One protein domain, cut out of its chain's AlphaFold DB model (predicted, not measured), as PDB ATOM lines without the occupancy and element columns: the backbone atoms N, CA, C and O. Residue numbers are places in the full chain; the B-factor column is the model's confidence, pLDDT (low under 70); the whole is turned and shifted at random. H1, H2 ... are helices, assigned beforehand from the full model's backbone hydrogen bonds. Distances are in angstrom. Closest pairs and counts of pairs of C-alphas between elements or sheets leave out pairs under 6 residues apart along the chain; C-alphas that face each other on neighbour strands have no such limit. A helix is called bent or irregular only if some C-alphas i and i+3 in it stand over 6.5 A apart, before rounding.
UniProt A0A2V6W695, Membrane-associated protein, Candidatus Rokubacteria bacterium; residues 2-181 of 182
ATOM      1  N   VAL A   2     122.773 112.728 116.767       90.25
ATOM      2  CA  VAL A   2     121.708 111.725 117.009       90.25
ATOM      3  C   VAL A   2     120.707 111.621 115.844       90.25
ATOM      4  O   VAL A   2     120.609 110.574 115.216       90.25
ATOM      5  N   ALA A   3     120.049 112.724 115.467       91.31
ATOM      6  CA  ALA A   3     119.040 112.725 114.398       91.31
ATOM      7  C   ALA A   3     119.560 112.305 113.006       91.31
ATOM      8  O   ALA A   3     118.771 111.894 112.165       91.31
ATOM      9  N   ALA A   4     120.872 112.400 112.761       91.81
ATOM     10  CA  ALA A   4     121.480 111.982 111.498       91.81
ATOM     11  C   ALA A   4     121.897 110.502 111.517       91.81
ATOM     12  O   ALA A   4     121.734 109.808 110.519       91.81
ATOM     13  N   ILE A   5     122.419 110.011 112.647       94.00
ATOM     14  CA  ILE A   5     122.925 108.636 112.779       94.00
ATOM     15  C   ILE A   5     121.774 107.632 112.871       94.00
ATOM     16  O   ILE A   5     121.791 106.615 112.182       94.00
ATOM     17  N   LEU A   6     120.756 107.928 113.685       95.25
ATOM     18  CA  LEU A   6     119.680 106.983 114.005       95.25
ATOM     19  C   LEU A   6     118.947 106.444 112.763       95.25
ATOM     20  O   LEU A   6     118.844 105.225 112.636       95.25
ATOM     21  N   PRO A   7     118.474 107.278 111.818       96.88
ATOM     22  CA  PRO A   7     117.786 106.765 110.634       96.88
ATOM     23  C   PRO A   7     118.685 105.870 109.777       96.88
ATOM     24  O   PRO A   7     118.239 104.838 109.283       96.88
ATOM     25  N   VAL A   8     119.964 106.234 109.636       96.75
ATOM     26  CA  VAL A   8     120.926 105.452 108.852       96.75
ATOM     27  C   VAL A   8     121.184 104.099 109.509       96.75
ATOM     28  O   VAL A   8     121.138 103.077 108.829       96.75
ATOM     29  N   TYR A   9     121.412 104.069 110.825       96.06
ATOM     30  CA  TYR A   9     121.674 102.826 111.558       96.06
ATOM     31  C   TYR A   9     120.455 101.915 111.578       96.06
ATOM     32  O   TYR A   9     120.599 100.712 111.385       96.06
ATOM     33  N   LEU A  10     119.253 102.477 111.718       96.44
ATOM     34  CA  LEU A  10     118.023 101.698 111.658       96.44
ATOM     35  C   LEU A  10     117.872 100.983 110.311       96.44
ATOM     36  O   LEU A  10     117.527  99.807 110.286       96.44
ATOM     37  N   VAL A  11     118.144 101.676 109.203       96.62
ATOM     38  CA  VAL A  11     118.040 101.091 107.858       96.62
ATOM     39  C   VAL A  11     119.177 100.103 107.583       96.62
ATOM     40  O   VAL A  11     118.945  99.076 106.952       96.62
ATOM     41  N   HIS A  12     120.398 100.399 108.035       95.25
ATOM     42  CA  HIS A  12     121.580  99.606 107.695       95.25
ATOM     43  C   HIS A  12     121.790  98.384 108.603       95.25
ATOM     44  O   HIS A  12     122.113  97.310 108.101       95.25
ATOM     45  N   TYR A  13     121.602  98.538 109.915       94.38
ATOM     46  CA  TYR A  13     121.855  97.502 110.926       94.38
ATOM     47  C   TYR A  13     120.577  96.942 111.567       94.38
ATOM     48  O   TYR A  13     120.614  95.902 112.225       94.38
ATOM     49  N   GLY A  14     119.432  97.601 111.380       95.81
ATOM     50  CA  GLY A  14     118.172  97.198 111.995       95.81
ATOM     51  C   GLY A  14     118.026  97.650 113.456       95.81
ATOM     52  O   GLY A  14     118.941  98.215 114.059       95.81
ATOM     53  N   PRO A  15     116.850  97.413 114.063       96.06
ATOM     54  CA  PRO A  15     116.514  97.954 115.380       96.06
ATOM     55  C   PRO A  15     117.334  97.345 116.526       96.06
ATOM     56  O   PRO A  15     117.582  98.023 117.519       96.06
ATOM     57  N   ALA A  16     117.784  96.092 116.394       96.06
ATOM     58  CA  ALA A  16     118.597  95.425 117.413       96.06
ATOM     59  C   ALA A  16     119.940  96.130 117.658       96.06
ATOM     60  O   ALA A  16     120.469  96.043 118.763       96.06
ATOM     61  N   ASN A  17     120.459  96.875 116.673       95.69
ATOM     62  CA  ASN A  17     121.699  97.634 116.815       95.69
ATOM     63  C   ASN A  17     121.629  98.630 117.981       95.69
ATOM     64  O   ASN A  17     122.578  98.755 118.741       95.69
ATOM     65  N   PHE A  18     120.467  99.242 118.221       97.00
ATOM     66  CA  PHE A  18     120.287 100.205 119.313       97.00
ATOM     67  C   PHE A  18     120.343  99.590 120.722       97.00
ATOM     68  O   PHE A  18     120.187 100.309 121.705       97.00
ATOM     69  N   LEU A  19     120.569  98.277 120.840       98.06
ATOM     70  CA  LEU A  19     120.885  97.622 122.108       98.06
ATOM     71  C   LEU A  19     122.367  97.748 122.487       98.06
ATOM     72  O   LEU A  19     122.705  97.509 123.647       98.06
ATOM     73  N   TRP A  20     123.257  98.144 121.568       97.88
ATOM     74  CA  TRP A  20     124.631  98.503 121.920       97.88
ATOM     75  C   TRP A  20     124.632  99.642 122.941       97.88
ATOM     76  O   TRP A  20     123.972 100.665 122.753       97.88
ATOM     77  N   PHE A  21     125.412  99.504 124.016       98.12
ATOM     78  CA  PHE A  21     125.475 100.556 125.033       98.12
ATOM     79  C   PHE A  21     125.980 101.888 124.485       98.12
ATOM     80  O   PHE A  21     125.580 102.928 124.997       98.12
ATOM     81  N   SER A  22     126.802 101.878 123.436       97.19
ATOM     82  CA  SER A  22     127.238 103.094 122.750       97.19
ATOM     83  C   SER A  22     126.100 103.817 122.034       97.19
ATOM     84  O   SER A  22     126.041 105.041 122.076       97.19
ATOM     85  N   ASP A  23     125.161 103.086 121.429       97.81
ATOM     86  CA  ASP A  23     123.991 103.687 120.782       97.81
ATOM     87  C   ASP A  23     122.989 104.204 121.818       97.81
ATOM     88  O   ASP A  23     122.454 105.306 121.682       97.81
ATOM     89  N   ILE A  24     122.794 103.455 122.910       98.56
ATOM     90  CA  ILE A  24     122.027 103.928 124.070       98.56
ATOM     91  C   ILE A  24     122.663 105.209 124.617       98.56
ATOM     92  O   ILE A  24     121.959 106.192 124.837       98.56
ATOM     93  N   ALA A  25     123.987 105.236 124.783       98.31
ATOM     94  CA  ALA A  25     124.705 106.413 125.248       98.31
ATOM     95  C   ALA A  25     124.582 107.587 124.286       98.31
ATOM     96  O   ALA A  25     124.317 108.696 124.743       98.31
ATOM     97  N   LEU A  26     124.680 107.365 122.977       98.12
ATOM     98  CA  LEU A  26     124.473 108.401 121.971       98.12
ATOM     99  C   LEU A  26     123.098 109.074 122.134       98.12
ATOM    100  O   LEU A  26     123.008 110.304 122.161       98.12
ATOM    101  N   VAL A  27     122.033 108.281 122.277       98.31
ATOM    102  CA  VAL A  27     120.659 108.788 122.422       98.31
ATOM    103  C   VAL A  27     120.446 109.454 123.780       98.31
ATOM    104  O   VAL A  27     120.011 110.605 123.844       98.31
ATOM    105  N   VAL A  28     120.774 108.759 124.872       98.56
ATOM    106  CA  VAL A  28     120.532 109.237 126.241       98.56
ATOM    107  C   VAL A  28     121.393 110.454 126.563       98.56
ATOM    108  O   VAL A  28     120.909 111.357 127.236       98.56
ATOM    109  N   THR A  29     122.617 110.551 126.038       98.19
ATOM    110  CA  THR A  29     123.445 111.765 126.158       98.19
ATOM    111  C   THR A  29     122.787 112.945 125.450       98.19
ATOM    112  O   THR A  29     122.746 114.040 126.003       98.19
ATOM    113  N   GLY A  30     122.198 112.738 124.265       97.94
ATOM    114  CA  GLY A  30     121.416 113.774 123.582       97.94
ATOM    115  C   GLY A  30     120.222 114.262 124.411       97.94
ATOM    116  O   GLY A  30     120.006 115.466 124.530       97.94
ATOM    117  N   ILE A  31     119.490 113.340 125.043       98.25
ATOM    118  CA  ILE A  31     118.382 113.662 125.961       98.25
ATOM    119  C   ILE A  31     118.905 114.408 127.195       98.25
ATOM    120  O   ILE A  31     118.338 115.417 127.605       98.25
ATOM    121  N   ALA A  32     120.003 113.933 127.780       98.25
ATOM    122  CA  ALA A  32     120.614 114.531 128.956       98.25
ATOM    123  C   ALA A  32     121.106 115.958 128.690       98.25
ATOM    124  O   ALA A  32     120.977 116.797 129.572       98.25
ATOM    125  N   LEU A  33     121.620 116.242 127.490       97.19
ATOM    126  CA  LEU A  33     121.991 117.591 127.064       97.19
ATOM    127  C   LEU A  33     120.765 118.494 126.937       97.19
ATOM    128  O   LEU A  33     120.790 119.618 127.416       97.19
ATOM    129  N   TRP A  34     119.694 117.995 126.317       97.62
ATOM    130  CA  TRP A  34     118.474 118.775 126.099       97.62
ATOM    131  C   TRP A  34     117.771 119.169 127.403       97.62
ATOM    132  O   TRP A  34     117.246 120.271 127.516       97.62
ATOM    133  N   TYR A  35     117.755 118.264 128.383       98.12
ATOM    134  CA  TYR A  35     117.114 118.481 129.683       98.12
ATOM    135  C   TYR A  35     118.082 118.907 130.791       98.12
ATOM    136  O   TYR A  35     117.665 118.981 131.946       98.12
ATOM    137  N   GLU A  36     119.366 119.097 130.474       98.00
ATOM    138  CA  GLU A  36     120.432 119.354 131.455       98.00
ATOM    139  C   GLU A  36     120.402 118.349 132.631       98.00
ATOM    140  O   GLU A  36     120.575 118.667 133.809       98.00
ATOM    141  N   SER A  37     120.119 117.080 132.313       98.56
ATOM    142  CA  SER A  37     119.844 116.050 133.312       98.56
ATOM    143  C   SER A  37     121.132 115.498 133.916       98.56
ATOM    144  O   SER A  37     121.789 114.621 133.345       98.56
ATOM    145  N   ARG A  38     121.433 115.943 135.139       98.06
ATOM    146  CA  ARG A  38     122.557 115.458 135.955       98.06
ATOM    147  C   ARG A  38     122.616 113.933 136.074       98.06
ATOM    148  O   ARG A  38     123.685 113.330 135.959       98.06
ATOM    149  N   LEU A  39     121.462 113.302 136.311       98.69
ATOM    150  CA  LEU A  39     121.377 111.857 136.507       98.69
ATOM    151  C   LEU A  39     121.698 111.102 135.216       98.69
ATOM    152  O   LEU A  39     122.530 110.203 135.249       98.69
ATOM    153  N   LEU A  40     121.082 111.475 134.090       98.75
ATOM    154  CA  LEU A  40     121.312 110.783 132.819       98.75
ATOM    155  C   LEU A  40     122.750 110.975 132.326       98.75
ATOM    156  O   LEU A  40     123.369 110.010 131.879       98.75
ATOM    157  N   ALA A  41     123.309 112.180 132.482       98.69
ATOM    158  CA  ALA A  41     124.716 112.449 132.192       98.69
ATOM    159  C   ALA A  41     125.641 111.537 133.014       98.69
ATOM    160  O   ALA A  41     126.517 110.871 132.464       98.69
ATOM    161  N   SER A  42     125.392 111.442 134.324       98.81
ATOM    162  CA  SER A  42     126.177 110.597 135.227       98.81
ATOM    163  C   SER A  42     126.001 109.103 134.924       98.81
ATOM    164  O   SER A  42     126.978 108.361 134.966       98.81
ATOM    165  N   MET A  43     124.788 108.649 134.582       98.81
ATOM    166  CA  MET A  43     124.522 107.264 134.172       98.81
ATOM    167  C   MET A  43     125.320 106.889 132.926       98.81
ATOM    168  O   MET A  43     125.988 105.857 132.924       98.81
ATOM    169  N   MET A  44     125.293 107.729 131.885       98.75
ATOM    170  CA  MET A  44     126.032 107.460 130.650       98.75
ATOM    171  C   MET A  44     127.541 107.543 130.871       98.75
ATOM    172  O   MET A  44     128.265 106.673 130.399       98.75
ATOM    173  N   ALA A  45     128.024 108.497 131.669       98.69
ATOM    174  CA  ALA A  45     129.435 108.559 132.041       98.69
ATOM    175  C   ALA A  45     129.890 107.286 132.781       98.69
ATOM    176  O   ALA A  45     130.873 106.670 132.382       98.69
ATOM    177  N   VAL A  46     129.143 106.829 133.792       98.81
ATOM    178  CA  VAL A  46     129.417 105.555 134.488       98.81
ATOM    179  C   VAL A  46     129.345 104.363 133.530       98.81
ATOM    180  O   VAL A  46     130.146 103.436 133.636       98.81
ATOM    181  N   GLY A  47     128.385 104.390 132.607       98.44
ATOM    182  CA  GLY A  47     128.091 103.300 131.689       98.44
ATOM    183  C   GLY A  47     129.144 103.094 130.609       98.44
ATOM    184  O   GLY A  47     129.520 101.956 130.332       98.44
ATOM    185  N   VAL A  48     129.605 104.182 129.983       98.44
ATOM    186  CA  VAL A  48     130.391 104.086 128.748       98.44
ATOM    187  C   VAL A  48     131.736 104.802 128.770       98.44
ATOM    188  O   VAL A  48     132.533 104.543 127.880       98.44
ATOM    189  N   LEU A  49     132.072 105.626 129.771       98.56
ATOM    190  CA  LEU A  49     133.340 106.374 129.741       98.56
ATOM    191  C   LEU A  49     134.562 105.454 129.572       98.56
ATOM    192  O   LEU A  49     135.396 105.692 128.704       98.56
ATOM    193  N   LEU A  50     134.651 104.380 130.360       98.06
ATOM    194  CA  LEU A  50     135.766 103.433 130.271       98.06
ATOM    195  C   LEU A  50     135.855 102.719 128.902       98.06
ATOM    196  O   LEU A  50     136.931 102.761 128.297       98.06
ATOM    197  N   PRO A  51     134.793 102.073 128.374       97.31
ATOM    198  CA  PRO A  51     134.864 101.444 127.056       97.31
ATOM    199  C   PRO A  51     135.048 102.453 125.916       97.31
ATOM    200  O   PRO A  51     135.738 102.118 124.959       97.31
ATOM    201  N   GLU A  52     134.528 103.679 126.017       98.12
ATOM    202  CA  GLU A  52     134.772 104.746 125.032       98.12
ATOM    203  C   GLU A  52     136.251 105.148 124.988       98.12
ATOM    204  O   GLU A  52     136.844 105.265 123.913       98.12
ATOM    205  N   LEU A  53     136.900 105.294 126.148       98.44
ATOM    206  CA  LEU A  53     138.342 105.547 126.215       98.44
ATOM    207  C   LEU A  53     139.141 104.387 125.604       98.44
ATOM    208  O   LEU A  53     140.050 104.618 124.804       98.44
ATOM    209  N   LEU A  54     138.783 103.135 125.916       97.94
ATOM    210  CA  LEU A  54     139.438 101.960 125.332       97.94
ATOM    211  C   LEU A  54     139.200 101.859 123.816       97.94
ATOM    212  O   LEU A  54     140.116 101.486 123.075       97.94
ATOM    213  N   TRP A  55     138.002 102.213 123.347       98.31
ATOM    214  CA  TRP A  55     137.673 102.287 121.926       98.31
ATOM    215  C   TRP A  55     138.568 103.309 121.225       98.31
ATOM    216  O   TRP A  55     139.197 102.969 120.225       98.31
ATOM    217  N   ASN A  56     138.723 104.512 121.792       98.62
ATOM    218  CA  ASN A  56     139.585 105.564 121.245       98.62
ATOM    219  C   ASN A  56     141.050 105.121 121.171       98.62
ATOM    220  O   ASN A  56     141.672 105.226 120.112       98.62
ATOM    221  N   VAL A  57     141.591 104.553 122.255       98.44
ATOM    222  CA  VAL A  57     142.956 104.001 122.264       98.44
ATOM    223  C   VAL A  57     143.111 102.935 121.179       98.44
ATOM    224  O   VAL A  57     144.097 102.946 120.443       98.44
ATOM    225  N   SER A  58     142.128 102.046 121.029       97.56
ATOM    226  CA  SER A  58     142.157 100.978 120.023       97.56
ATOM    227  C   SER A  58     142.095 101.527 118.596       97.56
ATOM    228  O   SER A  58     142.851 101.073 117.737       97.56
ATOM    229  N   PHE A  59     141.238 102.518 118.350       98.44
ATOM    230  CA  PHE A  59     141.077 103.165 117.052       98.44
ATOM    231  C   PHE A  59     142.352 103.901 116.631       98.44
ATOM    232  O   PHE A  59     142.892 103.616 115.563       98.44
ATOM    233  N   PHE A  60     142.884 104.789 117.477       98.50
ATOM    234  CA  PHE A  60     144.068 105.581 117.138       98.50
ATOM    235  C   PHE A  60     145.350 104.748 117.085       98.50
ATOM    236  O   PHE A  60     146.159 104.956 116.184       98.50
ATOM    237  N   SER A  61     145.521 103.759 117.970       98.25
ATOM    238  CA  SER A  61     146.685 102.858 117.908       98.25
ATOM    239  C   SER A  61     146.710 102.070 116.600       98.25
ATOM    240  O   SER A  61     147.761 101.934 115.969       98.25
ATOM    241  N   ARG A  62     145.541 101.596 116.144       97.56
ATOM    242  CA  ARG A  62     145.430 100.871 114.877       97.56
ATOM    243  C   ARG A  62     145.564 101.798 113.670       97.56
ATOM    244  O   ARG A  62     146.205 101.413 112.700       97.56
ATOM    245  N   LEU A  63     145.010 103.008 113.735       97.62
ATOM    246  CA  LEU A  63     145.076 103.997 112.657       97.62
ATOM    247  C   LEU A  63     146.496 104.537 112.431       97.62
ATOM    248  O   LEU A  63     146.920 104.657 111.287       97.62
ATOM    249  N   LEU A  64     147.210 104.880 113.507       98.12
ATOM    250  CA  LEU A  64     148.492 105.592 113.436       98.12
ATOM    251  C   LEU A  64     149.700 104.652 113.437       98.12
ATOM    252  O   LEU A  64     150.695 104.940 112.779       98.12
ATOM    253  N   ALA A  65     149.622 103.543 114.176       97.31
ATOM    254  CA  ALA A  65     150.745 102.626 114.381       97.31
ATOM    255  C   ALA A  65     150.474 101.197 113.878       97.31
ATOM    256  O   ALA A  65     151.348 100.340 113.974       97.31
ATOM    257  N   GLY A  66     149.268 100.902 113.376       96.69
ATOM    258  CA  GLY A  66     148.888  99.547 112.959       96.69
ATOM    259  C   GLY A  66     148.733  98.548 114.116       96.69
ATOM    260  O   GLY A  66     148.604  97.349 113.870       96.69
ATOM    261  N   VAL A  67     148.726  99.009 115.374       97.12
ATOM    262  CA  VAL A  67     148.687  98.149 116.569       97.12
ATOM    263  C   VAL A  67     147.249  97.913 117.027       97.12
ATOM    264  O   VAL A  67     146.516  98.852 117.340       97.12
ATOM    265  N   ARG A  68     146.841  96.643 117.126       95.06
ATOM    266  CA  ARG A  68     145.519  96.245 117.639       95.06
ATOM    267  C   ARG A  68     145.551  96.056 119.160       95.06
ATOM    268  O   ARG A  68     146.014  95.024 119.635       95.06
ATOM    269  N   VAL A  69     145.020  97.030 119.903       95.38
ATOM    270  CA  VAL A  69     144.940  97.004 121.382       95.38
ATOM    271  C   VAL A  69     143.741  96.199 121.890       95.38
ATOM    272  O   VAL A  69     143.871  95.397 122.810       95.38
ATOM    273  N   SER A  70     142.566  96.383 121.287       94.31
ATOM    274  CA  SER A  70     141.359  95.613 121.597       94.31
ATOM    275  C   SER A  70     140.504  95.416 120.345       94.31
ATOM    276  O   SER A  70     140.762  96.030 119.310       94.31
ATOM    277  N   GLY A  71     139.476  94.569 120.445       91.88
ATOM    278  CA  GLY A  71     138.536  94.334 119.346       91.88
ATOM    279  C   GLY A  71     137.432  95.388 119.191       91.88
ATOM    280  O   GLY A  71     136.695  95.336 118.213       91.88
ATOM    281  N   LEU A  72     137.308  96.346 120.119       93.06
ATOM    282  CA  LEU A  72     136.196  97.311 120.154       93.06
ATOM    283  C   LEU A  72     136.072  98.167 118.886       93.06
ATOM    284  O   LEU A  72     134.965  98.487 118.462       93.06
ATOM    285  N   ALA A  73     137.204  98.520 118.279       96.38
ATOM    286  CA  ALA A  73     137.256  99.354 117.083       96.38
ATOM    287  C   ALA A  73     137.519  98.546 115.798       96.38
ATOM    288  O   ALA A  73     137.796  99.137 114.758       96.38
ATOM    289  N   ASP A  74     137.464  97.206 115.833       95.19
ATOM    290  CA  ASP A  74     137.860  96.384 114.681       95.19
ATOM    291  C   ASP A  74     137.003  96.645 113.439       95.19
ATOM    292  O   ASP A  74     137.542  96.712 112.331       95.19
ATOM    293  N   TYR A  75     135.699  96.863 113.630       94.75
ATOM    294  CA  TYR A  75     134.754  97.128 112.546       94.75
ATOM    295  C   TYR A  75     135.079  98.421 111.776       94.75
ATOM    296  O   TYR A  75     134.764  98.521 110.594       94.75
ATOM    297  N   MET A  76     135.781  99.387 112.389       97.69
ATOM    298  CA  MET A  76     136.218 100.627 111.724       97.69
ATOM    299  C   MET A  76     137.206 100.378 110.576       97.69
ATOM    300  O   MET A  76     137.390 101.241 109.709       97.69
ATOM    301  N   PHE A  77     137.823  99.198 110.558       97.19
ATOM    302  CA  PHE A  77     138.815  98.770 109.578       97.19
ATOM    303  C   PHE A  77     138.325  97.597 108.721       97.19
ATOM    304  O   PHE A  77     139.106  97.057 107.940       97.19
ATOM    305  N   ASP A  78     137.054  97.205 108.849       96.00
ATOM    306  CA  ASP A  78     136.453  96.158 108.029       96.00
ATOM    307  C   ASP A  78     136.125  96.707 106.623       96.00
ATOM    308  O   ASP A  78     135.336  97.655 106.501       96.00
ATOM    309  N   PRO A  79     136.723  96.162 105.543       96.69
ATOM    310  CA  PRO A  79     136.432  96.600 104.182       96.69
ATOM    311  C   PRO A  79     135.003  96.276 103.720       96.69
ATOM    312  O   PRO A  79     134.548  96.908 102.769       96.69
ATOM    313  N   ALA A  80     134.295  95.348 104.373       96.75
ATOM    314  CA  ALA A  80     132.916  94.997 104.041       96.75
ATOM    315  C   ALA A  80     131.908  96.094 104.426       96.75
ATOM    316  O   ALA A  80     130.840  96.190 103.824       96.75
ATOM    317  N   ILE A  81     132.248  96.954 105.392       96.50
ATOM    318  CA  ILE A  81     131.389  98.063 105.822       96.50
ATOM    319  C   ILE A  81     131.793  99.326 105.048       96.50
ATOM    320  O   ILE A  81     132.959  99.713 105.117       96.50
ATOM    321  N   PRO A  82     130.891 100.031 104.338       97.31
ATOM    322  CA  PRO A  82     131.243 101.252 103.609       97.31
ATOM    323  C   PRO A  82     131.902 102.317 104.500       97.31
ATOM    324  O   PRO A  82     131.466 102.559 105.624       97.31
ATOM    325  N   ARG A  83     132.929 103.020 103.993       96.94
ATOM    326  CA  ARG A  83     133.709 103.997 104.792       96.94
ATOM    327  C   ARG A  83     132.846 105.072 105.453       96.94
ATOM    328  O   ARG A  83     133.115 105.457 106.584       96.94
ATOM    329  N   TRP A  84     131.823 105.548 104.746       96.06
ATOM    330  CA  TRP A  84     130.925 106.586 105.244       96.06
ATOM    331  C   TRP A  84     130.008 106.079 106.369       96.06
ATOM    332  O   TRP A  84     129.720 106.847 107.277       96.06
ATOM    333  N   ILE A  85     129.628 104.792 106.368       96.75
ATOM    334  CA  ILE A  85     128.904 104.162 107.484       96.75
ATOM    335  C   ILE A  85     129.807 104.115 108.714       96.75
ATOM    336  O   ILE A  85     129.419 104.575 109.781       96.75
ATOM    337  N   ARG A  86     131.054 103.652 108.554       97.06
ATOM    338  CA  ARG A  86     132.033 103.623 109.654       97.06
ATOM    339  C   ARG A  86     132.304 105.020 110.214       97.06
ATOM    340  O   ARG A  86     132.483 105.177 111.414       97.06
ATOM    341  N   ALA A  87     132.302 106.047 109.363       96.56
ATOM    342  CA  ALA A  87     132.490 107.428 109.797       96.56
ATOM    343  C   ALA A  87     131.388 107.917 110.755       96.56
ATOM    344  O   ALA A  87     131.662 108.772 111.592       96.56
ATOM    345  N   LEU A  88     130.170 107.365 110.688       96.94
ATOM    346  CA  LEU A  88     129.101 107.709 111.631       96.94
ATOM    347  C   LEU A  88     129.437 107.263 113.055       96.94
ATOM    348  O   LEU A  88     129.155 108.002 113.993       96.94
ATOM    349  N   SER A  89     130.139 106.140 113.214       97.19
ATOM    350  CA  SER A  89     130.641 105.666 114.505       97.19
ATOM    351  C   SER A  89     131.743 106.535 115.109       97.19
ATOM    352  O   SER A  89     132.112 106.344 116.263       97.19
ATOM    353  N   LEU A  90     132.266 107.538 114.395       97.62
ATOM    354  CA  LEU A  90     133.253 108.456 114.972       97.62
ATOM    355  C   LEU A  90     132.683 109.307 116.116       97.62
ATOM    356  O   LEU A  90     133.453 110.012 116.762       97.62
ATOM    357  N   PHE A  91     131.381 109.212 116.422       97.12
ATOM    358  CA  PHE A  91     130.804 109.779 117.643       97.12
ATOM    359  C   PHE A  91     131.502 109.295 118.923       97.12
ATOM    360  O   PHE A  91     131.514 110.037 119.906       97.12
ATOM    361  N   HIS A  92     132.129 108.114 118.903       98.31
ATOM    362  CA  HIS A  92     132.949 107.600 120.002       98.31
ATOM    363  C   HIS A  92     134.102 108.544 120.390       98.31
ATOM    364  O   HIS A  92     134.544 108.563 121.536       98.31
ATOM    365  N   ILE A  93     134.594 109.371 119.459       98.31
ATOM    366  CA  ILE A  93     135.692 110.314 119.719       98.31
ATOM    367  C   ILE A  93     135.248 111.468 120.636       98.31
ATOM    368  O   ILE A  93     135.857 111.655 121.691       98.31
ATOM    369  N   PRO A  94     134.208 112.259 120.301       97.88
ATOM    370  CA  PRO A  94     133.748 113.327 121.182       97.88
ATOM    371  C   PRO A  94     132.992 112.821 122.419       97.88
ATOM    372  O   PRO A  94     132.923 113.557 123.402       97.88
ATOM    373  N   MET A  95     132.430 111.604 122.410       98.00
ATOM    374  CA  MET A  95     131.590 111.090 123.503       98.00
ATOM    375  C   MET A  95     132.212 111.214 124.908       98.00
ATOM    376  O   MET A  95     131.578 111.840 125.760       98.00
ATOM    377  N   PRO A  96     133.428 110.702 125.194       98.12
ATOM    378  CA  PRO A  96     134.008 110.794 126.535       98.12
ATOM    379  C   PRO A  96     134.243 112.248 126.975       98.12
ATOM    380  O   PRO A  96     134.043 112.573 128.143       98.12
ATOM    381  N   ILE A  97     134.607 113.134 126.042       98.38
ATOM    382  CA  ILE A  97     134.834 114.561 126.316       98.38
ATOM    383  C   ILE A  97     133.516 115.240 126.696       98.38
ATOM    384  O   ILE A  97     133.449 115.941 127.704       98.38
ATOM    385  N   VAL A  98     132.456 114.996 125.919       98.38
ATOM    386  CA  VAL A  98     131.121 115.554 126.176       98.38
ATOM    387  C   VAL A  98     130.569 115.047 127.507       98.38
ATOM    388  O   VAL A  98     130.065 115.845 128.289       98.38
ATOM    389  N   LEU A  99     130.709 113.753 127.808       98.50
ATOM    390  CA  LEU A  99     130.244 113.177 129.073       98.50
ATOM    391  C   LEU A  99     130.960 113.782 130.285       98.50
ATOM    392  O   LEU A  99     130.303 114.149 131.258       98.50
ATOM    393  N   LEU A 100     132.288 113.933 130.227       98.56
ATOM    394  CA  LEU A 100     133.050 114.578 131.301       98.56
ATOM    395  C   LEU A 100     132.668 116.051 131.459       98.56
ATOM    396  O   LEU A 100     132.483 116.511 132.583       98.56
ATOM    397  N   TRP A 101     132.494 116.776 130.352       98.62
ATOM    398  CA  TRP A 101     132.025 118.160 130.385       98.62
ATOM    399  C   TRP A 101     130.629 118.277 131.011       98.62
ATOM    400  O   TRP A 101     130.412 119.141 131.860       98.62
ATOM    401  N   MET A 102     129.695 117.388 130.665       98.56
ATOM    402  CA  MET A 102     128.355 117.369 131.257       98.56
ATOM    403  C   MET A 102     128.387 117.051 132.750       98.56
ATOM    404  O   MET A 102     127.708 117.719 133.518       98.56
ATOM    405  N   VAL A 103     129.178 116.063 133.182       98.31
ATOM    406  CA  VAL A 103     129.320 115.733 134.612       98.31
ATOM    407  C   VAL A 103     129.969 116.887 135.378       98.31
ATOM    408  O   VAL A 103     129.538 117.199 136.483       98.31
ATOM    409  N   HIS A 104     130.954 117.565 134.789       98.19
ATOM    410  CA  HIS A 104     131.545 118.766 135.374       98.19
ATOM    411  C   HIS A 104     130.529 119.913 135.501       98.19
ATOM    412  O   HIS A 104     130.490 120.586 136.526       98.19
ATOM    413  N   THR A 105     129.695 120.116 134.477       98.00
ATOM    414  CA  THR A 105     128.781 121.266 134.382       98.00
ATOM    415  C   THR A 105     127.497 121.061 135.187       98.00
ATOM    416  O   THR A 105     127.072 121.950 135.918       98.00
ATOM    417  N   PHE A 106     126.873 119.888 135.075       97.62
ATOM    418  CA  PHE A 106     125.613 119.558 135.752       97.62
ATOM    419  C   PHE A 106     125.839 118.957 137.146       97.62
ATOM    420  O   PHE A 106     124.906 118.874 137.947       97.62
ATOM    421  N   GLY A 107     127.071 118.538 137.444       97.81
ATOM    422  CA  GLY A 107     127.463 117.830 138.657       97.81
ATOM    423  C   GLY A 107     127.376 116.308 138.517       97.81
ATOM    424  O   GLY A 107     126.722 115.762 137.630       97.81
ATOM    425  N   TYR A 108     128.017 115.594 139.439       98.50
ATOM    426  CA  TYR A 108     127.909 114.140 139.507       98.50
ATOM    427  C   TYR A 108     126.730 113.694 140.382       98.50
ATOM    428  O   TYR A 108     126.543 114.198 141.490       98.50
ATOM    429  N   ASP A 109     125.935 112.726 139.915       98.44
ATOM    430  CA  ASP A 109     124.845 112.127 140.694       98.44
ATOM    431  C   ASP A 109     125.205 110.706 141.176       98.44
ATOM    432  O   ASP A 109     125.316 109.790 140.356       98.44
ATOM    433  N   PRO A 110     125.322 110.459 142.497       97.62
ATOM    434  CA  PRO A 110     125.665 109.139 143.029       97.62
ATOM    435  C   PRO A 110     124.660 108.037 142.675       97.62
ATOM    436  O   PRO A 110     125.024 106.860 142.660       97.62
ATOM    437  N   ARG A 111     123.406 108.395 142.352       98.56
ATOM    438  CA  ARG A 111     122.382 107.433 141.912       98.56
ATOM    439  C   ARG A 111     122.713 106.817 140.550       98.56
ATOM    440  O   ARG A 111     122.117 105.807 140.189       98.56
ATOM    441  N   ALA A 112     123.692 107.359 139.825       98.56
ATOM    442  CA  ALA A 112     124.127 106.833 138.540       98.56
ATOM    443  C   ALA A 112     124.536 105.358 138.588       98.56
ATOM    444  O   ALA A 112     124.175 104.621 137.681       98.56
ATOM    445  N   LEU A 113     125.230 104.899 139.637       98.69
ATOM    446  CA  LEU A 113     125.657 103.496 139.727       98.69
ATOM    447  C   LEU A 113     124.471 102.517 139.793       98.69
ATOM    448  O   LEU A 113     124.395 101.647 138.920       98.69
ATOM    449  N   PRO A 114     123.534 102.623 140.757       98.69
ATOM    450  CA  PRO A 114     122.388 101.717 140.790       98.69
ATOM    451  C   PRO A 114     121.477 101.883 139.566       98.69
ATOM    452  O   PRO A 114     121.038 100.880 139.008       98.69
ATOM    453  N   SER A 115     121.243 103.112 139.088       98.69
ATOM    454  CA  SER A 115     120.389 103.347 137.914       98.69
ATOM    455  C   SER A 115     120.991 102.788 136.622       98.69
ATOM    456  O   SER A 115     120.281 102.147 135.847       98.69
ATOM    457  N   GLN A 116     122.294 102.969 136.396       98.75
ATOM    458  CA  GLN A 116     122.980 102.426 135.221       98.75
ATOM    459  C   GLN A 116     123.098 100.901 135.291       98.75
ATOM    460  O   GLN A 116     122.956 100.230 134.272       98.75
ATOM    461  N   THR A 117     123.303 100.334 136.484       98.81
ATOM    462  CA  THR A 117     123.301  98.875 136.683       98.81
ATOM    463  C   THR A 117     121.934  98.282 136.342       98.81
ATOM    464  O   THR A 117     121.862  97.311 135.594       98.81
ATOM    465  N   ALA A 118     120.847  98.897 136.821       98.69
ATOM    466  CA  ALA A 118     119.489  98.460 136.511       98.69
ATOM    467  C   ALA A 118     119.185  98.537 135.007       98.69
ATOM    468  O   ALA A 118     118.676  97.572 134.436       98.69
ATOM    469  N   LEU A 119     119.555  99.644 134.348       98.75
ATOM    470  CA  LEU A 119     119.431  99.775 132.895       98.75
ATOM    471  C   LEU A 119     120.211  98.670 132.174       98.75
ATOM    472  O   LEU A 119     119.673  98.010 131.288       98.75
ATOM    473  N   ALA A 120     121.457  98.427 132.581       98.62
ATOM    474  CA  ALA A 120     122.298  97.410 131.969       98.62
ATOM    475  C   ALA A 120     121.720  96.004 132.117       98.62
ATOM    476  O   ALA A 120     121.753  95.241 131.159       98.62
ATOM    477  N   TRP A 121     121.149  95.661 133.273       98.75
ATOM    478  CA  TRP A 121     120.495  94.367 133.466       98.75
ATOM    479  C   TRP A 121     119.322  94.157 132.516       98.75
ATOM    480  O   TRP A 121     119.220  93.089 131.912       98.75
ATOM    481  N   VAL A 122     118.479  95.177 132.334       98.69
ATOM    482  CA  VAL A 122     117.380  95.117 131.365       98.69
ATOM    483  C   VAL A 122     117.933  94.953 129.952       98.69
ATOM    484  O   VAL A 122     117.515  94.045 129.240       98.69
ATOM    485  N   VAL A 123     118.908  95.775 129.556       98.62
ATOM    486  CA  VAL A 123     119.502  95.727 128.211       98.62
ATOM    487  C   VAL A 123     120.153  94.374 127.944       98.62
ATOM    488  O   VAL A 123     119.912  93.791 126.890       98.62
ATOM    489  N   PHE A 124     120.921  93.827 128.886       98.50
ATOM    490  CA  PHE A 124     121.540  92.512 128.748       98.50
ATOM    491  C   PHE A 124     120.505  91.393 128.625       98.50
ATOM    492  O   PHE A 124     120.634  90.547 127.740       98.50
ATOM    493  N   ALA A 125     119.465  91.398 129.463       98.31
ATOM    494  CA  ALA A 125     118.404  90.396 129.405       98.31
ATOM    495  C   ALA A 125     117.620  90.461 128.085       98.31
ATOM    496  O   ALA A 125     117.384  89.427 127.460       98.31
ATOM    497  N   VAL A 126     117.266  91.668 127.631       98.44
ATOM    498  CA  VAL A 126     116.586  91.883 126.347       98.44
ATOM    499  C   VAL A 126     117.481  91.442 125.195       98.44
ATOM    500  O   VAL A 126     117.050  90.638 124.377       98.44
ATOM    501  N   THR A 127     118.739  91.886 125.171       98.19
ATOM    502  CA  THR A 127     119.724  91.502 124.148       98.19
ATOM    503  C   THR A 127     119.847  89.988 124.051       98.19
ATOM    504  O   THR A 127     119.722  89.429 122.964       98.19
ATOM    505  N   TYR A 128     120.008  89.308 125.186       97.75
ATOM    506  CA  TYR A 128     120.096  87.853 125.233       97.75
ATOM    507  C   TYR A 128     118.844  87.164 124.668       97.75
ATOM    508  O   TYR A 128     118.948  86.120 124.029       97.75
ATOM    509  N   ALA A 129     117.660  87.726 124.916       97.62
ATOM    510  CA  ALA A 129     116.394  87.118 124.530       97.62
ATOM    511  C   ALA A 129     116.033  87.318 123.050       97.62
ATOM    512  O   ALA A 129     115.361  86.459 122.484       97.62
ATOM    513  N   VAL A 130     116.428  88.443 122.439       97.19
ATOM    514  CA  VAL A 130     115.868  88.874 121.141       97.19
ATOM    515  C   VAL A 130     116.883  89.000 120.005       97.19
ATOM    516  O   VAL A 130     116.484  89.316 118.886       97.19
ATOM    517  N   THR A 131     118.177  88.783 120.257       96.62
ATOM    518  CA  THR A 131     119.233  88.967 119.240       96.62
ATOM    519  C   THR A 131     119.906  87.653 118.852       96.62
ATOM    520  O   THR A 131     119.931  86.702 119.634       96.62
ATOM    521  N   ASP A 132     120.446  87.585 117.628       94.25
ATOM    522  CA  ASP A 132     121.267  86.449 117.195       94.25
ATOM    523  C   ASP A 132     122.595  86.471 117.978       94.25
ATOM    524  O   ASP A 132     123.305  87.484 117.943       94.25
ATOM    525  N   PRO A 133     122.981  85.369 118.654       94.12
ATOM    526  CA  PRO A 133     124.257  85.274 119.352       94.12
ATOM    527  C   PRO A 133     125.471  85.695 118.516       94.12
ATOM    528  O   PRO A 133     126.436  86.210 119.076       94.12
ATOM    529  N   ARG A 134     125.442  85.507 117.190       92.56
ATOM    530  CA  ARG A 134     126.539  85.878 116.281       92.56
ATOM    531  C   ARG A 134     126.874  87.366 116.314       92.56
ATOM    532  O   ARG A 134     128.048  87.695 116.177       92.56
ATOM    533  N   GLU A 135     125.882  88.224 116.543       91.81
ATOM    534  CA  GLU A 135     126.082  89.673 116.661       91.81
ATOM    535  C   GLU A 135     126.811  90.039 117.960       91.81
ATOM    536  O   GLU A 135     127.487  91.061 118.043       91.81
ATOM    537  N   ASN A 136     126.688  89.185 118.981       95.38
ATOM    538  CA  ASN A 136     127.360  89.290 120.273       95.38
ATOM    539  C   ASN A 136     127.338  90.699 120.895       95.38
ATOM    540  O   ASN A 136     128.335  91.169 121.456       95.38
ATOM    541  N   ILE A 137     126.184  91.364 120.796       95.69
ATOM    542  CA  ILE A 137     125.976  92.736 121.267       95.69
ATOM    543  C   ILE A 137     126.339  92.835 122.753       95.69
ATOM    544  O   ILE A 137     125.924  92.009 123.568       95.69
ATOM    545  N   ASN A 138     127.153  93.836 123.098       95.44
ATOM    546  CA  ASN A 138     127.704  94.063 124.441       95.44
ATOM    547  C   ASN A 138     128.369  92.820 125.078       95.44
ATOM    548  O   ASN A 138     128.376  92.684 126.301       95.44
ATOM    549  N   TRP A 139     128.901  91.900 124.264       95.69
ATOM    550  CA  TRP A 139     129.519  90.644 124.713       95.69
ATOM    551  C   TRP A 139     128.600  89.733 125.528       95.69
ATOM    552  O   TRP A 139     129.084  88.931 126.329       95.69
ATOM    553  N   VAL A 140     127.283  89.828 125.317       97.00
ATOM    554  CA  VAL A 140     126.260  89.055 126.043       97.00
ATOM    555  C   VAL A 140     126.378  87.545 125.827       97.00
ATOM    556  O   VAL A 140     125.959  86.775 126.690       97.00
ATOM    557  N   PHE A 141     126.993  87.101 124.728       96.94
ATOM    558  CA  PHE A 141     127.141  85.683 124.390       96.94
ATOM    559  C   PHE A 141     128.587  85.170 124.459       96.94
ATOM    560  O   PHE A 141     128.807  83.965 124.334       96.94
ATOM    561  N   GLY A 142     129.583  86.033 124.664       95.25
ATOM    562  CA  GLY A 142     130.989  85.646 124.801       95.25
ATOM    563  C   GLY A 142     131.939  86.845 124.795       95.25
ATOM    564  O   GLY A 142     131.574  87.905 124.288       95.25
ATOM    565  N   PRO A 143     133.167  86.718 125.326       91.44
ATOM    566  CA  PRO A 143     134.156  87.780 125.223       91.44
ATOM    567  C   PRO A 143     134.652  87.921 123.774       91.44
ATOM    568  O   PRO A 143     134.941  86.932 123.099       91.44
ATOM    569  N   GLY A 144     134.819  89.161 123.311       84.50
ATOM    570  CA  GLY A 144     135.330  89.454 121.970       84.50
ATOM    571  C   GLY A 144     134.269  89.335 120.871       84.50
ATOM    572  O   GLY A 144     133.093  89.589 121.094       84.50
ATOM    573  N   GLY A 145     134.682  88.996 119.649       81.44
ATOM    574  CA  GLY A 145     133.805  89.042 118.469       81.44
ATOM    575  C   GLY A 145     132.966  87.788 118.209       81.44
ATOM    576  O   GLY A 145     132.360  87.693 117.149       81.44
ATOM    577  N   ARG A 146     132.985  86.779 119.092       87.31
ATOM    578  CA  ARG A 146     132.260  85.515 118.880       87.31
ATOM    579  C   ARG A 146     131.641  84.998 120.180       87.31
ATOM    580  O   ARG A 146     132.260  85.151 121.234       87.31
ATOM    581  N   PRO A 147     130.489  84.309 120.104       92.12
ATOM    582  CA  PRO A 147     129.945  83.562 121.229       92.12
ATOM    583  C   PRO A 147     130.940  82.555 121.795       92.12
ATOM    584  O   PRO A 147     131.664  81.883 121.055       92.12
ATOM    585  N   GLN A 148     130.937  82.410 123.114       93.75
ATOM    586  CA  GLN A 148     131.705  81.376 123.795       93.75
ATOM    587  C   GLN A 148     130.925  80.053 123.836       93.75
ATOM    588  O   GLN A 148     129.700  80.041 123.772       93.75
ATOM    589  N   GLN A 149     131.641  78.935 123.973       93.62
ATOM    590  CA  GLN A 149     131.055  77.583 124.014       93.62
ATOM    591  C   GLN A 149     131.430  76.789 125.280       93.62
ATOM    592  O   GLN A 149     131.098  75.615 125.396       93.62
ATOM    593  N   ARG A 150     132.161  77.402 126.219       93.94
ATOM    594  CA  ARG A 150     132.700  76.735 127.417       93.94
ATOM    595  C   ARG A 150     131.680  76.643 128.552       93.94
ATOM    596  O   ARG A 150     131.640  75.647 129.262       93.94
ATOM    597  N   LEU A 151     130.896  77.696 128.748       94.38
ATOM    598  CA  LEU A 151     129.866  77.813 129.776       94.38
ATOM    599  C   LEU A 151     128.483  77.701 129.143       94.38
ATOM    600  O   LEU A 151     128.293  78.064 127.979       94.38
ATOM    601  N   SER A 152     127.493  77.282 129.934       96.06
ATOM    602  CA  SER A 152     126.103  77.372 129.488       96.06
ATOM    603  C   SER A 152     125.729  78.845 129.231       96.06
ATOM    604  O   SER A 152     126.154  79.723 129.988       96.06
ATOM    605  N   PRO A 153     124.923  79.150 128.195       94.56
ATOM    606  CA  PRO A 153     124.576  80.532 127.851       94.56
ATOM    607  C   PRO A 153     123.964  81.336 129.011       94.56
ATOM    608  O   PRO A 153     124.321  82.491 129.219       94.56
ATOM    609  N   ARG A 154     123.111  80.704 129.830       96.38
ATOM    610  CA  ARG A 154     122.500  81.340 131.012       96.38
ATOM    611  C   ARG A 154     123.510  81.628 132.120       96.38
ATOM    612  O   ARG A 154     123.417  82.671 132.759       96.38
ATOM    613  N   LEU A 155     124.467  80.724 132.347       97.25
ATOM    614  CA  LEU A 155     125.536  80.951 133.321       97.25
ATOM    615  C   LEU A 155     126.437  82.102 132.867       97.25
ATOM    616  O   LEU A 155     126.780  82.962 133.671       97.25
ATOM    617  N   TYR A 156     126.774  82.149 131.579       97.75
ATOM    618  CA  TYR A 156     127.545  83.254 131.024       97.75
ATOM    619  C   TYR A 156     126.797  84.592 131.150       97.75
ATOM    620  O   TYR A 156     127.378  85.559 131.632       97.75
ATOM    621  N   LEU A 157     125.496  84.639 130.831       97.75
ATOM    622  CA  LEU A 157     124.670  85.833 131.048       97.75
ATOM    623  C   LEU A 157     124.676  86.272 132.521       97.75
ATOM    624  O   LEU A 157     124.878  87.450 132.804       97.75
ATOM    625  N   ALA A 158     124.493  85.340 133.462       98.00
ATOM    626  CA  ALA A 158     124.532  85.645 134.893       98.00
ATOM    627  C   ALA A 158     125.882  86.247 135.316       98.00
ATOM    628  O   ALA A 158     125.917  87.199 136.096       98.00
ATOM    629  N   LEU A 159     126.988  85.744 134.759       97.81
ATOM    630  CA  LEU A 159     128.311  86.330 134.971       97.81
ATOM    631  C   LEU A 159     128.405  87.737 134.376       97.81
ATOM    632  O   LEU A 159     128.881  88.630 135.064       97.81
ATOM    633  N   VAL A 160     127.922  87.972 133.152       97.50
ATOM    634  CA  VAL A 160     127.925  89.308 132.525       97.50
ATOM    635  C   VAL A 160     127.139  90.320 133.363       97.50
ATOM    636  O   VAL A 160     127.642  91.416 133.608       97.50
ATOM    637  N   LEU A 161     125.963  89.943 133.878       97.94
ATOM    638  CA  LEU A 161     125.131  90.802 134.733       97.94
ATOM    639  C   LEU A 161     125.865  91.283 135.998       97.94
ATOM    640  O   LEU A 161     125.558  92.360 136.504       97.94
ATOM    641  N   ILE A 162     126.834  90.520 136.505       98.12
ATOM    642  CA  ILE A 162     127.575  90.847 137.732       98.12
ATOM    643  C   ILE A 162     128.928  91.485 137.403       98.12
ATOM    644  O   ILE A 162     129.269  92.557 137.904       98.12
ATOM    645  N   VAL A 163     129.706  90.819 136.554       97.75
ATOM    646  CA  VAL A 163     131.096  91.163 136.254       97.75
ATOM    647  C   VAL A 163     131.180  92.467 135.471       97.75
ATOM    648  O   VAL A 163     132.067  93.273 135.748       97.75
ATOM    649  N   PHE A 164     130.264  92.717 134.531       97.19
ATOM    650  CA  PHE A 164     130.326  93.930 133.718       97.19
ATOM    651  C   PHE A 164     130.119  95.201 134.561       97.19
ATOM    652  O   PHE A 164     131.006  96.056 134.534       97.19
ATOM    653  N   PRO A 165     129.060  95.337 135.391       97.94
ATOM    654  CA  PRO A 165     128.953  96.475 136.304       97.94
ATOM    655  C   PRO A 165     130.133  96.587 137.273       97.94
ATOM    656  O   PRO A 165     130.609  97.690 137.535       97.94
ATOM    657  N   LEU A 166     130.641  95.463 137.784       98.38
ATOM    658  CA  LEU A 166     131.748  95.471 138.738       98.38
ATOM    659  C   LEU A 166     133.054  95.999 138.123       98.38
ATOM    660  O   LEU A 166     133.768  96.754 138.773       98.38
ATOM    661  N   ILE A 167     133.366  95.614 136.883       97.62
ATOM    662  CA  ILE A 167     134.617  95.994 136.211       97.62
ATOM    663  C   ILE A 167     134.500  97.346 135.501       97.62
ATOM    664  O   ILE A 167     135.490  98.065 135.403       97.62
ATOM    665  N   VAL A 168     133.314  97.708 135.008       97.81
ATOM    666  CA  VAL A 168     133.120  98.941 134.234       97.81
ATOM    667  C   VAL A 168     132.521 100.047 135.096       97.81
ATOM    668  O   VAL A 168     133.092 101.131 135.193       97.81
ATOM    669  N   TYR A 169     131.389  99.793 135.753       98.56
ATOM    670  CA  TYR A 169     130.600 100.854 136.388       98.56
ATOM    671  C   TYR A 169     131.153 101.253 137.745       98.56
ATOM    672  O   TYR A 169     131.260 102.440 138.028       98.56
ATOM    673  N   VAL A 170     131.524 100.289 138.586       98.69
ATOM    674  CA  VAL A 170     132.019 100.557 139.943       98.69
ATOM    675  C   VAL A 170     133.300 101.408 139.944       98.69
ATOM    676  O   VAL A 170     133.288 102.461 140.588       98.69
ATOM    677  N   PRO A 171     134.389 101.052 139.230       98.50
ATOM    678  CA  PRO A 171     135.590 101.885 139.225       98.50
ATOM    679  C   PRO A 171     135.339 103.253 138.588       98.50
ATOM    680  O   PRO A 171     135.796 104.264 139.121       98.50
ATOM    681  N   THR A 172     134.552 103.313 137.507       98.56
ATOM    682  CA  THR A 172     134.182 104.589 136.874       98.56
ATOM    683  C   THR A 172     133.368 105.463 137.828       98.56
ATOM    684  O   THR A 172     133.628 106.658 137.937       98.56
ATOM    685  N   HIS A 173     132.432 104.878 138.583       98.56
ATOM    686  CA  HIS A 173     131.633 105.589 139.577       98.56
ATOM    687  C   HIS A 173     132.509 106.218 140.655       98.56
ATOM    688  O   HIS A 173     132.324 107.390 140.977       98.56
ATOM    689  N   PHE A 174     133.449 105.458 141.219       98.56
ATOM    690  CA  PHE A 174     134.337 105.977 142.257       98.56
ATOM    691  C   PHE A 174     135.291 107.041 141.721       98.56
ATOM    692  O   PHE A 174     135.497 108.045 142.396       98.56
ATOM    693  N   LEU A 175     135.807 106.872 140.500       98.38
ATOM    694  CA  LEU A 175     136.627 107.884 139.841       98.38
ATOM    695  C   LEU A 175     135.852 109.192 139.638       98.38
ATOM    696  O   LEU A 175     136.307 110.250 140.061       98.38
ATOM    697  N   LEU A 176     134.661 109.129 139.036       98.31
ATOM    698  CA  LEU A 176     133.838 110.315 138.789       98.31
ATOM    699  C   LEU A 176     133.387 110.974 140.094       98.31
ATOM    700  O   LEU A 176     133.412 112.197 140.199       98.31
ATOM    701  N   ARG A 177     133.041 110.182 141.114       97.75
ATOM    702  CA  ARG A 177     132.712 110.703 142.443       97.75
ATOM    703  C   ARG A 177     133.899 111.403 143.097       97.75
ATOM    704  O   ARG A 177     133.695 112.413 143.751       97.75
ATOM    705  N   ALA A 178     135.115 110.885 142.941       97.38
ATOM    706  CA  ALA A 178     136.308 111.516 143.497       97.38
ATOM    707  C   ALA A 178     136.665 112.829 142.782       97.38
ATOM    708  O   ALA A 178     137.139 113.760 143.422       97.38
ATOM    709  N   LEU A 179     136.438 112.907 141.467       97.06
ATOM    710  CA  LEU A 179     136.780 114.079 140.656       97.06
ATOM    711  C   LEU A 179     135.705 115.178 140.671       97.06
ATOM    712  O   LEU A 179     136.038 116.352 140.543       97.06
ATOM    713  N   PHE A 180     134.430 114.801 140.788       96.38
ATOM    714  CA  PHE A 180     133.283 115.696 140.583       96.38
ATOM    715  C   PHE A 180     132.216 115.600 141.682       96.38
ATOM    716  O   PHE A 180     131.166 116.237 141.581       96.38
ATOM    717  N   GLY A 181     132.431 114.770 142.704       83.94
ATOM    718  CA  GLY A 181     131.565 114.733 143.876       83.94
ATOM    719  C   GLY A 181     131.758 115.992 144.715       83.94
ATOM    720  O   GLY A 181     132.892 116.376 144.993       83.94
TER     721      GLY A 181
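What this domain is: This is residues 2 to 181 of the 182 residues of the protein "Membrane-associated protein" of Candidatus Rokubacteria bacterium (UniProt A0A2V6W695). A bent helix, H4, runs through an all-helix body: its arm H4a forms an up-and-down bundle with H3 and H7, each running against the one before, and the hairpin of H8 and H9 packs on H4a with residues 112 to 116 and 168 to 176. The 180 printed residues include nine named helices, H1 to H9 in order, and no named strand. The whole is compact, with a radius of gyration of the C-alphas of 16.2 A and spans of 42 by 38 by 33 A.

How they stand to each other: Start at H1, residues 2 to 13, which only just touches H3, residues 21 to 34, with 3 pairs of C-alphas within 8 A, closest Val 2 and Val 27 at 6.2 A. H2, residues 15 to 19, only just touches H8, residues 112 to 130, with 3 such pairs, closest Leu 19 and Val 123 at 6.5 A. H4, residues 38 to 65, is one helix by its hydrogen bonds but bent, C-alphas 47 and 50 being 7.8 A apart; H4a, residues 38 to 47, and H4b, residues 50 to 65, stand at a steep tilt of 54 degrees. H3 and H4a form a hairpin, C-alphas Ala 32 and Leu 40 closest at 5.4 A. H4a touches H7, residues 95 to 106, closest C-alphas Arg 38 and Phe 106 at 5.1 A. H5, residues 74 to 77, only just touches H6, residues 83 to 92, with 3 pairs, closest Met 76 and Arg 86 at 5.5 A. H8 and H9, residues 153 to 180, form a hairpin at a shallow tilt of 26 degrees, closest C-alphas Trp 121 and Leu 161 at 6.0 A. Every O i to N i+4 pair is within hydrogen-bond range in H3, H4a, H4b, H7 and H8, against 6 of 8 in H1, 21 of 24 in H9, 0 of 1 in H2 and 2 of 6 in H6, where 2 of 2 and 6 of 7 O i to N i+3 pairs are; H5 is too short for an i+4 pair.

Where its parts are: Find C-alpha 2 at (121.708, 111.725, 117.009), where H1 begins. H4b spans 21.9 A, H8 26.3 A and H9 38.4 A, with a kink of 26 degrees near residue 170; H9 ends at C-alpha 180, (133.283, 115.696, 140.583).

The domain as a whole: The C-alphas of Thr 105 and Arg 150 are the farthest apart, at 45.2 A. Residues 131 to 152 make the long link, from H8 to H9. The printed part has no cut, and no printed residue is under 70 in pLDDT.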